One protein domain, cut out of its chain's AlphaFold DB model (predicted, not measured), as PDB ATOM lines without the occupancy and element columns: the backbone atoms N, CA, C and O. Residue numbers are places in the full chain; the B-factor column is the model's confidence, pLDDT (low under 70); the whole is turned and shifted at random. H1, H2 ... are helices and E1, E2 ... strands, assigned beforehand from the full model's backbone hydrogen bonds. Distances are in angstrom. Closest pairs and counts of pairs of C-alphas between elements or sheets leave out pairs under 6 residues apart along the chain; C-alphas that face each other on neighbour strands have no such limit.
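What this domain is: This is residues 4 to 86 of the 134 residues of an uncharacterized protein of Lachnospiraceae bacterium G41 (UniProt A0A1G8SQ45). A small twisted sheet of four strands has the first part of one long helix, H2, packed over one face, and the rest of that helix, residues 69 to 85, sticks out beyond the sheet as a long arm. A short helix, H1, sits by the E4 and E3 part of the sheet and only grazes it. The 83 printed residues hold two named helices and four named strands, in the order E1, E2, H1, E3, E4, H2; the sheet runs E1, E2, E4, E3, all antiparallel, and the class is mixed, helices and strands. The whole is loose, with a radius of gyration of the C-alphas of 16.0 A, and spans 57 by 28 by 25 A, the arm making much of the length.

Where its parts are: Strand E1, residues 4 to 8, begins at C-alpha 4 (-77.093, 3.341, -23.209). E2, residues 17 to 22, is the longest strand, 16.5 A from first to last C-alpha. E4, residues 47 to 51, is 13.3 A long, and E3, residues 40 to 42, is 6.5 A long. H1, residues 28 to 36, begins at C-alpha 28 (-79.485, 20.791, -18.444). H2, residues 54 to 85, is 46.7 A long and ends at C-alpha 85 (-74.086, 18.654, -51.904).

How they stand to each other: The sheet is only just strongly twisted, with C-alphas up to 4.3 A off its best plane; its edge strands are E1 and E3. E1 and E2 form a hairpin, with N 6 and O 19 at 2.9 A. E2 and E4 are antiparallel neighbours at 159 degrees, with N 20 and O 48 at 2.8 A. E3 and E4 form a hairpin at 126 degrees, with N 42 and O 47 at 2.8 A. H2 is on the sheet at a height of 9.4 A, over E1 and E2, and runs along the strands, at 20 degrees to E2 on the local plane; these are two layers, a helix on one face of a sheet. The closest C-alphas of E2 and H2, those of Val 18 and Leu 57, are 6.3 A apart. H1 is on the sheet but only grazes it with residues 31 to 35; its closest C-alphas to E3 are those of Leu 34 and Trp 40, 7.9 A. E2, H1 and E3 make a split strand-helix-strand unit, two strands of one sheet that are not neighbours, with a helix between them along the chain and E4 between them in the sheet, and its crossover is right-handed. H1 and H2 are apart. In H1 every O i to N i+4 pair is within hydrogen-bond range; in H2 27 of 28 are.

The domain as a whole: The C-alphas of Asn 13 and Asn 86, the two farthest apart, are 57.1 A from each other. Residues 24 to 29 and 69 to 86 stand free; the body without them spans 32 by 23 by 21 A. The printed part has no cut and no long link. Mean pLDDT of the printed part is 79.4; residues 9 to 14 and 70 to 86 are under 70.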
ATOM      1  N   THR A   4     -77.158   4.793 -23.411       89.62
ATOM      2  CA  THR A   4     -77.093   3.341 -23.209       89.62
ATOM      3  C   THR A   4     -77.482   3.012 -21.780       89.62
ATOM      4  O   THR A   4     -76.985   3.636 -20.845       89.62
ATOM      5  N   VAL A   5     -78.364   2.030 -21.622       86.81
ATOM      6  CA  VAL A   5     -78.833   1.554 -20.320       86.81
ATOM      7  C   VAL A   5     -78.216   0.193 -20.067       86.81
ATOM      8  O   VAL A   5     -78.191  -0.653 -20.960       86.81
ATOM      9  N   LYS A   6     -77.702  -0.008 -18.859       87.00
ATOM     10  CA  LYS A   6     -77.222  -1.303 -18.388       87.00
ATOM     11  C   LYS A   6     -77.871  -1.613 -17.053       87.00
ATOM     12  O   LYS A   6     -78.053  -0.726 -16.224       87.00
ATOM     13  N   THR A   7     -78.198  -2.875 -16.847       80.94
ATOM     14  CA  THR A   7     -78.585  -3.406 -15.543       80.94
ATOM     15  C   THR A   7     -77.404  -4.186 -14.992       80.94
ATOM     16  O   THR A   7     -76.960  -5.148 -15.619       80.94
ATOM     17  N   ASP A   8     -76.870  -3.744 -13.860       72.25
ATOM     18  CA  ASP A   8     -75.804  -4.435 -13.145       72.25
ATOM     19  C   ASP A   8     -76.468  -5.416 -12.171       72.25
ATOM     20  O   ASP A   8     -76.961  -5.017 -11.112       72.25
ATOM     21  N   TYR A   9     -76.572  -6.681 -12.583       60.84
ATOM     22  CA  TYR A   9     -76.948  -7.792 -11.713       60.84
ATOM     23  C   TYR A   9     -75.649  -8.354 -11.146       60.84
ATOM     24  O   TYR A   9     -75.041  -9.247 -11.732       60.84
ATOM     25  N   ALA A  10     -75.155  -7.767 -10.063       56.00
ATOM     26  CA  ALA A  10     -73.910  -8.234  -9.480       56.00
ATOM     27  C   ALA A  10     -74.069  -9.682  -8.993       56.00
ATOM     28  O   ALA A  10     -74.932  -9.982  -8.172       56.00
ATOM     29  N   THR A  11     -73.183 -10.562  -9.440       51.12
ATOM     30  CA  THR A  11     -73.081 -11.963  -9.006       51.12
ATOM     31  C   THR A  11     -72.549 -12.129  -7.573       51.12
ATOM     32  O   THR A  11     -72.536 -13.239  -7.056       51.12
ATOM     33  N   ASN A  12     -72.161 -11.034  -6.906       55.16
ATOM     34  CA  ASN A  12     -71.482 -11.024  -5.603       55.16
ATOM     35  C   ASN A  12     -72.284 -10.281  -4.514       55.16
ATOM     36  O   ASN A  12     -71.769  -9.343  -3.907       55.16
ATOM     37  N   ASN A  13     -73.548 -10.651  -4.274       54.22
ATOM     38  CA  ASN A  13     -74.386 -10.089  -3.194       54.22
ATOM     39  C   ASN A  13     -74.593  -8.556  -3.212       54.22
ATOM     40  O   ASN A  13     -74.993  -7.983  -2.197       54.22
ATOM     41  N   MET A  14     -74.359  -7.855  -4.328       62.03
ATOM     42  CA  MET A  14     -74.741  -6.439  -4.417       62.03
ATOM     43  C   MET A  14     -76.178  -6.305  -4.911       62.03
ATOM     44  O   MET A  14     -76.589  -6.990  -5.846       62.03
ATOM     45  N   GLU A  15     -76.919  -5.366  -4.318       70.25
ATOM     46  CA  GLU A  15     -78.241  -4.982  -4.813       70.25
ATOM     47  C   GLU A  15     -78.159  -4.624  -6.308       70.25
ATOM     48  O   GLU A  15     -77.279  -3.834  -6.688       70.25
ATOM     49  N   PRO A  16     -79.061  -5.155  -7.154       82.25
ATOM     50  CA  PRO A  16     -79.057  -4.862  -8.577       82.25
ATOM     51  C   PRO A  16     -79.270  -3.366  -8.831       82.25
ATOM     52  O   PRO A  16     -79.994  -2.677  -8.101       82.25
ATOM     53  N   LYS A  17     -78.637  -2.840  -9.885       87.75
ATOM     54  CA  LYS A  17     -78.667  -1.405 -10.224       87.75
ATOM     55  C   LYS A  17     -79.011  -1.178 -11.684       87.75
ATOM     56  O   LYS A  17     -78.682  -1.983 -12.548       87.75
ATOM     57  N   VAL A  18     -79.641  -0.041 -11.958       90.50
ATOM     58  CA  VAL A  18     -79.807   0.492 -13.313       90.50
ATOM     59  C   VAL A  18     -78.776   1.592 -13.504       90.50
ATOM     60  O   VAL A  18     -78.617   2.461 -12.648       90.50
ATOM     61  N   GLU A  19     -78.073   1.553 -14.626       93.25
ATOM     62  CA  GLU A  19     -77.032   2.501 -14.992       93.25
ATOM     63  C   GLU A  19     -77.334   3.121 -16.357       93.25
ATOM     64  O   GLU A  19     -77.675   2.424 -17.313       93.25
ATOM     65  N   ILE A  20     -77.176   4.438 -16.451       93.75
ATOM     66  CA  ILE A  20     -77.382   5.232 -17.659       93.75
ATOM     67  C   ILE A  20     -76.052   5.865 -18.056       93.75
ATOM     68  O   ILE A  20     -75.441   6.628 -17.300       93.75
ATOM     69  N   TYR A  21     -75.635   5.570 -19.279       93.75
ATOM     70  CA  TYR A  21     -74.432   6.089 -19.906       93.75
ATOM     71  C   TYR A  21     -74.810   7.068 -21.010       93.75
ATOM     72  O   TYR A  21     -75.641   6.763 -21.870       93.75
ATOM     73  N   PHE A  22     -74.157   8.226 -21.011       91.38
ATOM     74  CA  PHE A  22     -74.297   9.235 -22.053       91.38
ATOM     75  C   PHE A  22     -73.007   9.299 -22.873       91.38
ATOM     76  O   PHE A  22     -71.915   9.351 -22.316       91.38
ATOM     77  N   SER A  23     -73.136   9.299 -24.199       88.44
ATOM     78  CA  SER A  23     -71.993   9.464 -25.122       88.44
ATOM     79  C   SER A  23     -71.396  10.876 -25.117       88.44
ATOM     80  O   SER A  23     -70.243  11.060 -25.487       88.44
ATOM     81  N   SER A  24     -72.177  11.869 -24.702       88.88
ATOM     82  CA  SER A  24     -71.791  13.275 -24.585       88.88
ATOM     83  C   SER A  24     -72.451  13.881 -23.348       88.88
ATOM     84  O   SER A  24     -73.344  13.268 -22.763       88.88
ATOM     85  N   LYS A  25     -72.045  15.091 -22.947       88.81
ATOM     86  CA  LYS A  25     -72.694  15.805 -21.838       88.81
ATOM     87  C   LYS A  25     -74.201  15.958 -22.130       88.81
ATOM     88  O   LYS A  25     -74.530  16.498 -23.185       88.81
ATOM     89  N   PRO A  26     -75.097  15.479 -21.246       90.25
ATOM     90  CA  PRO A  26     -76.534  15.630 -21.437       90.25
ATOM     91  C   PRO A  26     -77.005  17.055 -21.150       90.25
ATOM     92  O   PRO A  26     -76.367  17.799 -20.398       90.25
ATOM     93  N   ASP A  27     -78.148  17.409 -21.736       91.12
ATOM     94  CA  ASP A  27     -78.759  18.728 -21.584       91.12
ATOM     95  C   ASP A  27     -79.114  19.034 -20.126       91.12
ATOM     96  O   ASP A  27     -79.421  18.140 -19.330       91.12
ATOM     97  N   ALA A  28     -79.158  20.325 -19.790       92.50
ATOM     98  CA  ALA A  28     -79.485  20.791 -18.444       92.50
ATOM     99  C   ALA A  28     -80.831  20.244 -17.935       92.50
ATOM    100  O   ALA A  28     -80.942  19.889 -16.763       92.50
ATOM    101  N   LYS A  29     -81.825  20.097 -18.823       92.31
ATOM    102  CA  LYS A  29     -83.134  19.519 -18.489       92.31
ATOM    103  C   LYS A  29     -83.033  18.045 -18.085       92.31
ATOM    104  O   LYS A  29     -83.570  17.661 -17.057       92.31
ATOM    105  N   VAL A  30     -82.273  17.244 -18.836       92.38
ATOM    106  CA  VAL A  30     -82.047  15.823 -18.517       92.38
ATOM    107  C   VAL A  30     -81.302  15.682 -17.192       92.38
ATOM    108  O   VAL A  30     -81.633  14.823 -16.380       92.38
ATOM    109  N   LEU A  31     -80.313  16.544 -16.948       93.00
ATOM    110  CA  LEU A  31     -79.589  16.577 -15.679       93.00
ATOM    111  C   LEU A  31     -80.500  16.946 -14.504       93.00
ATOM    112  O   LEU A  31     -80.379  16.344 -13.437       93.00
ATOM    113  N   ALA A  32     -81.403  17.911 -14.687       94.12
ATOM    114  CA  ALA A  32     -82.398  18.270 -13.683       94.12
ATOM    115  C   ALA A  32     -83.347  17.096 -13.408       94.12
ATOM    116  O   ALA A  32     -83.539  16.736 -12.250       94.12
ATOM    117  N   ASP A  33     -83.849  16.434 -14.453       93.75
ATOM    118  CA  ASP A  33     -84.721  15.264 -14.322       93.75
ATOM    119  C   ASP A  33     -84.027  14.124 -13.565       93.75
ATOM    120  O   ASP A  33     -84.622  13.527 -12.667       93.75
ATOM    121  N   LEU A  34     -82.753  13.846 -13.859       94.50
ATOM    122  CA  LEU A  34     -81.962  12.836 -13.146       94.50
ATOM    123  C   LEU A  34     -81.806  13.178 -11.658       94.50
ATOM    124  O   LEU A  34     -82.033  12.319 -10.803       94.50
ATOM    125  N   LYS A  35     -81.471  14.435 -11.342       94.12
ATOM    126  CA  LYS A  35     -81.329  14.912  -9.958       94.12
ATOM    127  C   LYS A  35     -82.656  14.862  -9.197       94.12
ATOM    128  O   LYS A  35     -82.695  14.327  -8.092       94.12
ATOM    129  N   ASN A  36     -83.745  15.331  -9.807       94.56
ATOM    130  CA  ASN A  36     -85.093  15.303  -9.227       94.56
ATOM    131  C   ASN A  36     -85.556  13.868  -8.951       94.56
ATOM    132  O   ASN A  36     -86.160  13.584  -7.919       94.56
ATOM    133  N   ASN A  37     -85.190  12.934  -9.831       93.56
ATOM    134  CA  ASN A  37     -85.466  11.512  -9.662       93.56
ATOM    135  C   ASN A  37     -84.438  10.782  -8.781       93.56
ATOM    136  O   ASN A  37     -84.454   9.550  -8.742       93.56
ATOM    137  N   ARG A  38     -83.566  11.499  -8.059       95.06
ATOM    138  CA  ARG A  38     -82.572  10.940  -7.124       95.06
ATOM    139  C   ARG A  38     -81.640   9.898  -7.759       95.06
ATOM    140  O   ARG A  38     -81.275   8.913  -7.118       95.06
ATOM    141  N   TRP A  39     -81.280  10.086  -9.024       95.75
ATOM    142  CA  TRP A  39     -80.167   9.353  -9.625       95.75
ATOM    143  C   TRP A  39     -78.857   9.925  -9.090       95.75
ATOM    144  O   TRP A  39     -78.736  11.139  -8.928       95.75
ATOM    145  N   TRP A  40     -77.866   9.074  -8.838       95.00
ATOM    146  CA  TRP A  40     -76.549   9.519  -8.380       95.00
ATOM    147  C   TRP A  40     -75.492   9.295  -9.454       95.00
ATOM    148  O   TRP A  40     -75.539   8.334 -10.223       95.00
ATOM    149  N   TRP A  41     -74.517  10.194  -9.503       94.81
ATOM    150  CA  TRP A  41     -73.386  10.087 -10.412       94.81
ATOM    151  C   TRP A  41     -72.320   9.149  -9.840       94.81
ATOM    152  O   TRP A  41     -71.879   9.316  -8.704       94.81
ATOM    153  N   ILE A  42     -71.875   8.178 -10.635       92.00
ATOM    154  CA  ILE A  42     -70.746   7.303 -10.317       92.00
ATOM    155  C   ILE A  42     -69.527   7.786 -11.099       92.00
ATOM    156  O   ILE A  42     -69.368   7.480 -12.281       92.00
ATOM    157  N   THR A  43     -68.613   8.482 -10.421       89.69
ATOM    158  CA  THR A  43     -67.413   9.072 -11.038       89.69
ATOM    159  C   THR A  43     -66.508   8.033 -11.704       89.69
ATOM    160  O   THR A  43     -66.036   8.265 -12.813       89.69
ATOM    161  N   LYS A  44     -66.312   6.862 -11.075       90.00
ATOM    162  CA  LYS A  44     -65.445   5.788 -11.602       90.00
ATOM    163  C   LYS A  44     -65.946   5.220 -12.935       90.00
ATOM    164  O   LYS A  44     -65.158   5.017 -13.849       90.00
ATOM    165  N   LYS A  45     -67.258   4.983 -13.044       87.25
ATOM    166  CA  LYS A  45     -67.909   4.436 -14.247       87.25
ATOM    167  C   LYS A  45     -68.347   5.527 -15.236       87.25
ATOM    168  O   LYS A  45     -68.736   5.208 -16.354       87.25
ATOM    169  N   LYS A  46     -68.293   6.801 -14.828       91.81
ATOM    170  CA  LYS A  46     -68.831   7.956 -15.562       91.81
ATOM    171  C   LYS A  46     -70.286   7.733 -16.008       91.81
ATOM    172  O   LYS A  46     -70.636   7.977 -17.163       91.81
ATOM    173  N   CYS A  47     -71.131   7.257 -15.095       92.75
ATOM    174  CA  CYS A  47     -72.536   6.959 -15.371       92.75
ATOM    175  C   CYS A  47     -73.461   7.440 -14.254       92.75
ATOM    176  O   CYS A  47     -73.040   7.638 -13.114       92.75
ATOM    177  N   TRP A  48     -74.735   7.618 -14.587       94.69
ATOM    178  CA  TRP A  48     -75.782   7.831 -13.594       94.69
ATOM    179  C   TRP A  48     -76.345   6.487 -13.174       94.69
ATOM    180  O   TRP A  48     -76.637   5.655 -14.025       94.69
ATOM    181  N   SER A  49     -76.508   6.268 -11.878       93.62
ATOM    182  CA  SER A  49     -76.979   4.997 -11.349       93.62
ATOM    183  C   SER A  49     -78.102   5.195 -10.347       93.62
ATOM    184  O   SER A  49     -78.222   6.243  -9.707       93.62
ATOM    185  N   LYS A  50     -78.950   4.174 -10.257       93.75
ATOM    186  CA  LYS A  50     -80.012   4.074  -9.270       93.75
ATOM    187  C   LYS A  50     -80.266   2.612  -8.916       93.75
ATOM    188  O   LYS A  50     -79.941   1.710  -9.689       93.75
ATOM    189  N   ARG A  51     -80.874   2.369  -7.750       90.56
ATOM    190  CA  ARG A  51     -81.345   1.032  -7.357       90.56
ATOM    191  C   ARG A  51     -82.263   0.469  -8.432       90.56
ATOM    192  O   ARG A  51     -83.099   1.199  -8.979       90.56
ATOM    193  N   PHE A  52     -82.119  -0.818  -8.710       87.75
ATOM    194  CA  PHE A  52     -83.006  -1.494  -9.633       87.75
ATOM    195  C   PHE A  52     -84.425  -1.536  -9.074       87.75
ATOM    196  O   PHE A  52     -84.673  -1.999  -7.964       87.75
ATOM    197  N   ASN A  53     -85.356  -1.032  -9.871       87.31
ATOM    198  CA  ASN A  53     -86.779  -1.298  -9.763       87.31
ATOM    199  C   ASN A  53     -87.393  -1.087 -11.157       87.31
ATOM    200  O   ASN A  53     -86.761  -0.488 -12.037       87.31
ATOM    201  N   LYS A  54     -88.628  -1.557 -11.355       87.69
ATOM    202  CA  LYS A  54     -89.310  -1.461 -12.651       87.69
ATOM    203  C   LYS A  54     -89.433  -0.009 -13.135       87.69
ATOM    204  O   LYS A  54     -89.027   0.296 -14.246       87.69
ATOM    205  N   ASN A  55     -89.846   0.906 -12.261       90.19
ATOM    206  CA  ASN A  55     -90.046   2.317 -12.618       90.19
ATOM    207  C   ASN A  55     -88.751   3.023 -13.067       90.19
ATOM    208  O   ASN A  55     -88.767   3.845 -13.979       90.19
ATOM    209  N   ASN A  56     -87.615   2.717 -12.439       88.94
ATOM    210  CA  ASN A  56     -86.310   3.290 -12.773       88.94
ATOM    211  C   ASN A  56     -85.771   2.682 -14.069       88.94
ATOM    212  O   ASN A  56     -85.132   3.392 -14.845       88.94
ATOM    213  N   LEU A  57     -86.027   1.390 -14.303       88.38
ATOM    214  CA  LEU A  57     -85.711   0.746 -15.573       88.38
ATOM    215  C   LEU A  57     -86.533   1.371 -16.705       88.38
ATOM    216  O   LEU A  57     -85.954   1.794 -17.700       88.38
ATOM    217  N   ASP A  58     -87.844   1.513 -16.522       89.00
ATOM    218  CA  ASP A  58     -88.743   2.121 -17.506       89.00
ATOM    219  C   ASP A  58     -88.345   3.573 -17.796       89.00
ATOM    220  O   ASP A  58     -88.250   3.978 -18.954       89.00
ATOM    221  N   PHE A  59     -88.010   4.349 -16.759       90.75
ATOM    222  CA  PHE A  59     -87.467   5.699 -16.918       90.75
ATOM    223  C   PHE A  59     -86.192   5.708 -17.775       90.75
ATOM    224  O   PHE A  59     -86.092   6.477 -18.733       90.75
ATOM    225  N   ALA A  60     -85.226   4.842 -17.459       89.88
ATOM    226  CA  ALA A  60     -83.960   4.757 -18.179       89.88
ATOM    227  C   ALA A  60     -84.157   4.333 -19.643       89.88
ATOM    228  O   ALA A  60     -83.556   4.918 -20.549       89.88
ATOM    229  N   MET A  61     -85.027   3.351 -19.888       87.88
ATOM    230  CA  MET A  61     -85.342   2.853 -21.227       87.88
ATOM    231  C   MET A  61     -86.080   3.905 -22.057       87.88
ATOM    232  O   MET A  61     -85.722   4.126 -23.213       87.88
ATOM    233  N   ASN A  62     -87.032   4.632 -21.467       90.75
ATOM    234  CA  ASN A  62     -87.710   5.746 -22.132       90.75
ATOM    235  C   ASN A  62     -86.734   6.861 -22.514       90.75
ATOM    236  O   ASN A  62     -86.778   7.368 -23.639       90.75
ATOM    237  N   LEU A  63     -85.810   7.203 -21.611       88.94
ATOM    238  CA  LEU A  63     -84.750   8.167 -21.891       88.94
ATOM    239  C   LEU A  63     -83.881   7.694 -23.067       88.94
ATOM    240  O   LEU A  63     -83.642   8.448 -24.010       88.94
ATOM    241  N   SER A  64     -83.462   6.426 -23.043       88.50
ATOM    242  CA  SER A  64     -82.669   5.801 -24.104       88.50
ATOM    243  C   SER A  64     -83.366   5.855 -25.461       88.50
ATOM    244  O   SER A  64     -82.790   6.332 -26.440       88.50
ATOM    245  N   ASN A  65     -84.629   5.436 -25.511       86.25
ATOM    246  CA  ASN A  65     -85.423   5.400 -26.734       86.25
ATOM    247  C   ASN A  65     -85.614   6.797 -27.322       86.25
ATOM    248  O   ASN A  65     -85.444   6.981 -28.526       86.25
ATOM    249  N   LYS A  66     -85.896   7.799 -26.481       85.50
ATOM    250  CA  LYS A  66     -86.052   9.188 -26.921       85.50
ATOM    251  C   LYS A  66     -84.804   9.688 -27.653       85.50
ATOM    252  O   LYS A  66     -84.903  10.147 -28.789       85.50
ATOM    253  N   PHE A  67     -83.633   9.538 -27.038       81.31
ATOM    254  CA  PHE A  67     -82.383  10.055 -27.600       81.31
ATOM    255  C   PHE A  67     -81.843   9.220 -28.759       81.31
ATOM    256  O   PHE A  67     -81.284   9.774 -29.705       81.31
ATOM    257  N   ASN A  68     -82.033   7.902 -28.737       78.56
ATOM    258  CA  ASN A  68     -81.566   7.039 -29.818       78.56
ATOM    259  C   ASN A  68     -82.440   7.175 -31.077       78.56
ATOM    260  O   ASN A  68     -81.898   7.190 -32.182       78.56
ATOM    261  N   ASN A  69     -83.756   7.372 -30.934       72.06
ATOM    262  CA  ASN A  69     -84.642   7.658 -32.068       72.06
ATOM    263  C   ASN A  69     -84.349   9.030 -32.688       72.06
ATOM    264  O   ASN A  69     -84.316   9.175 -33.910       72.06
ATOM    265  N   GLU A  70     -84.092  10.038 -31.854       63.59
ATOM    266  CA  GLU A  70     -83.683  11.364 -32.314       63.59
ATOM    267  C   GLU A  70     -82.319  11.323 -33.016       63.59
ATOM    268  O   GLU A  70     -82.150  11.887 -34.097       63.59
ATOM    269  N   TYR A  71     -81.362  10.570 -32.466       55.88
ATOM    270  CA  TYR A  71     -80.069  10.332 -33.098       55.88
ATOM    271  C   TYR A  71     -80.214   9.663 -34.473       55.88
ATOM    272  O   TYR A  71     -79.596  10.110 -35.440       55.88
ATOM    273  N   GLN A  72     -81.069   8.642 -34.598       59.72
ATOM    274  CA  GLN A  72     -81.336   7.993 -35.883       59.72
ATOM    275  C   GLN A  72     -81.967   8.958 -36.896       59.72
ATOM    276  O   GLN A  72     -81.478   9.040 -38.027       59.72
ATOM    277  N   ARG A  73     -82.981   9.743 -36.500       55.56
ATOM    278  CA  ARG A  73     -83.597  10.760 -37.376       55.56
ATOM    279  C   ARG A  73     -82.578  11.789 -37.856       55.56
ATOM    280  O   ARG A  73     -82.472  12.022 -39.057       55.56
ATOM    281  N   ASN A  74     -81.776  12.336 -36.947       54.12
ATOM    282  CA  ASN A  74     -80.778  13.348 -37.285       54.12
ATOM    283  C   ASN A  74     -79.665  12.779 -38.178       54.12
ATOM    284  O   ASN A  74     -79.265  13.428 -39.144       54.12
ATOM    285  N   SER A  75     -79.225  11.542 -37.930       51.25
ATOM    286  CA  SER A  75     -78.224  10.871 -38.771       51.25
ATOM    287  C   SER A  75     -78.717  10.624 -40.203       51.25
ATOM    288  O   SER A  75     -77.950  10.782 -41.153       51.25
ATOM    289  N   ARG A  76     -80.005  10.298 -40.385       52.25
ATOM    290  CA  ARG A  76     -80.617  10.101 -41.708       52.25
ATOM    291  C   ARG A  76     -80.736  11.421 -42.469       52.25
ATOM    292  O   ARG A  76     -80.400  11.479 -43.648       52.25
ATOM    293  N   THR A  77     -81.147  12.487 -41.787       55.22
ATOM    294  CA  THR A  77     -81.238  13.831 -42.375       55.22
ATOM    295  C   THR A  77     -79.866  14.370 -42.781       55.22
ATOM    296  O   THR A  77     -79.737  14.960 -43.852       55.22
ATOM    297  N   TYR A  78     -78.830  14.134 -41.968       45.25
ATOM    298  CA  TYR A  78     -77.466  14.563 -42.281       45.25
ATOM    299  C   TYR A  78     -76.893  13.814 -43.490       45.25
ATOM    300  O   TYR A  78     -76.396  14.449 -44.417       45.25
ATOM    301  N   LYS A  79     -77.066  12.483 -43.552       51.03
ATOM    302  CA  LYS A  79     -76.699  11.694 -44.740       51.03
ATOM    303  C   LYS A  79     -77.382  12.233 -45.999       51.03
ATOM    304  O   LYS A  79     -76.703  12.516 -46.978       51.03
ATOM    305  N   ASN A  80     -78.694  12.465 -45.957       55.00
ATOM    306  CA  ASN A  80     -79.443  12.967 -47.112       55.00
ATOM    307  C   ASN A  80     -79.011  14.375 -47.572       55.00
ATOM    308  O   ASN A  80     -79.113  14.670 -48.760       55.00
ATOM    309  N   ARG A  81     -78.523  15.242 -46.670       49.41
ATOM    310  CA  ARG A  81     -77.942  16.545 -47.050       49.41
ATOM    311  C   ARG A  81     -76.562  16.401 -47.685       49.41
ATOM    312  O   ARG A  81     -76.328  17.023 -48.713       49.41
ATOM    313  N   CYS A  82     -75.687  15.559 -47.132       48.97
ATOM    314  CA  CYS A  82     -74.367  15.305 -47.718       48.97
ATOM    315  C   CYS A  82     -74.460  14.683 -49.122       48.97
ATOM    316  O   CYS A  82     -73.709  15.079 -50.003       48.97
ATOM    317  N   TYR A  83     -75.427  13.792 -49.372       49.19
ATOM    318  CA  TYR A  83     -75.652  13.224 -50.711       49.19
ATOM    319  C   TYR A  83     -76.133  14.245 -51.754       49.19
ATOM    320  O   TYR A  83     -75.962  14.012 -52.943       49.19
ATOM    321  N   ARG A  84     -76.730  15.371 -51.340       48.97
ATOM    322  CA  ARG A  84     -77.210  16.418 -52.259       48.97
ATOM    323  C   ARG A  84     -76.177  17.507 -52.565       48.97
ATOM    324  O   ARG A  84     -76.420  18.297 -53.466       48.97
ATOM    325  N   SER A  85     -75.071  17.563 -51.822       49.66
ATOM    326  CA  SER A  85     -74.086  18.654 -51.904       49.66
ATOM    327  C   SER A  85     -72.811  18.307 -52.682       49.66
ATOM    328  O   SER A  85     -72.033  19.213 -52.949       49.66
ATOM    329  N   ASN A  86     -72.578  17.037 -53.039       48.28
ATOM    330  CA  ASN A  86     -71.300  16.570 -53.605       48.28
ATOM    331  C   ASN A  86     -71.417  16.069 -55.062       48.28
ATOM    332  O   ASN A  86     -70.669  15.182 -55.464       48.28
TER     333      ASN A  86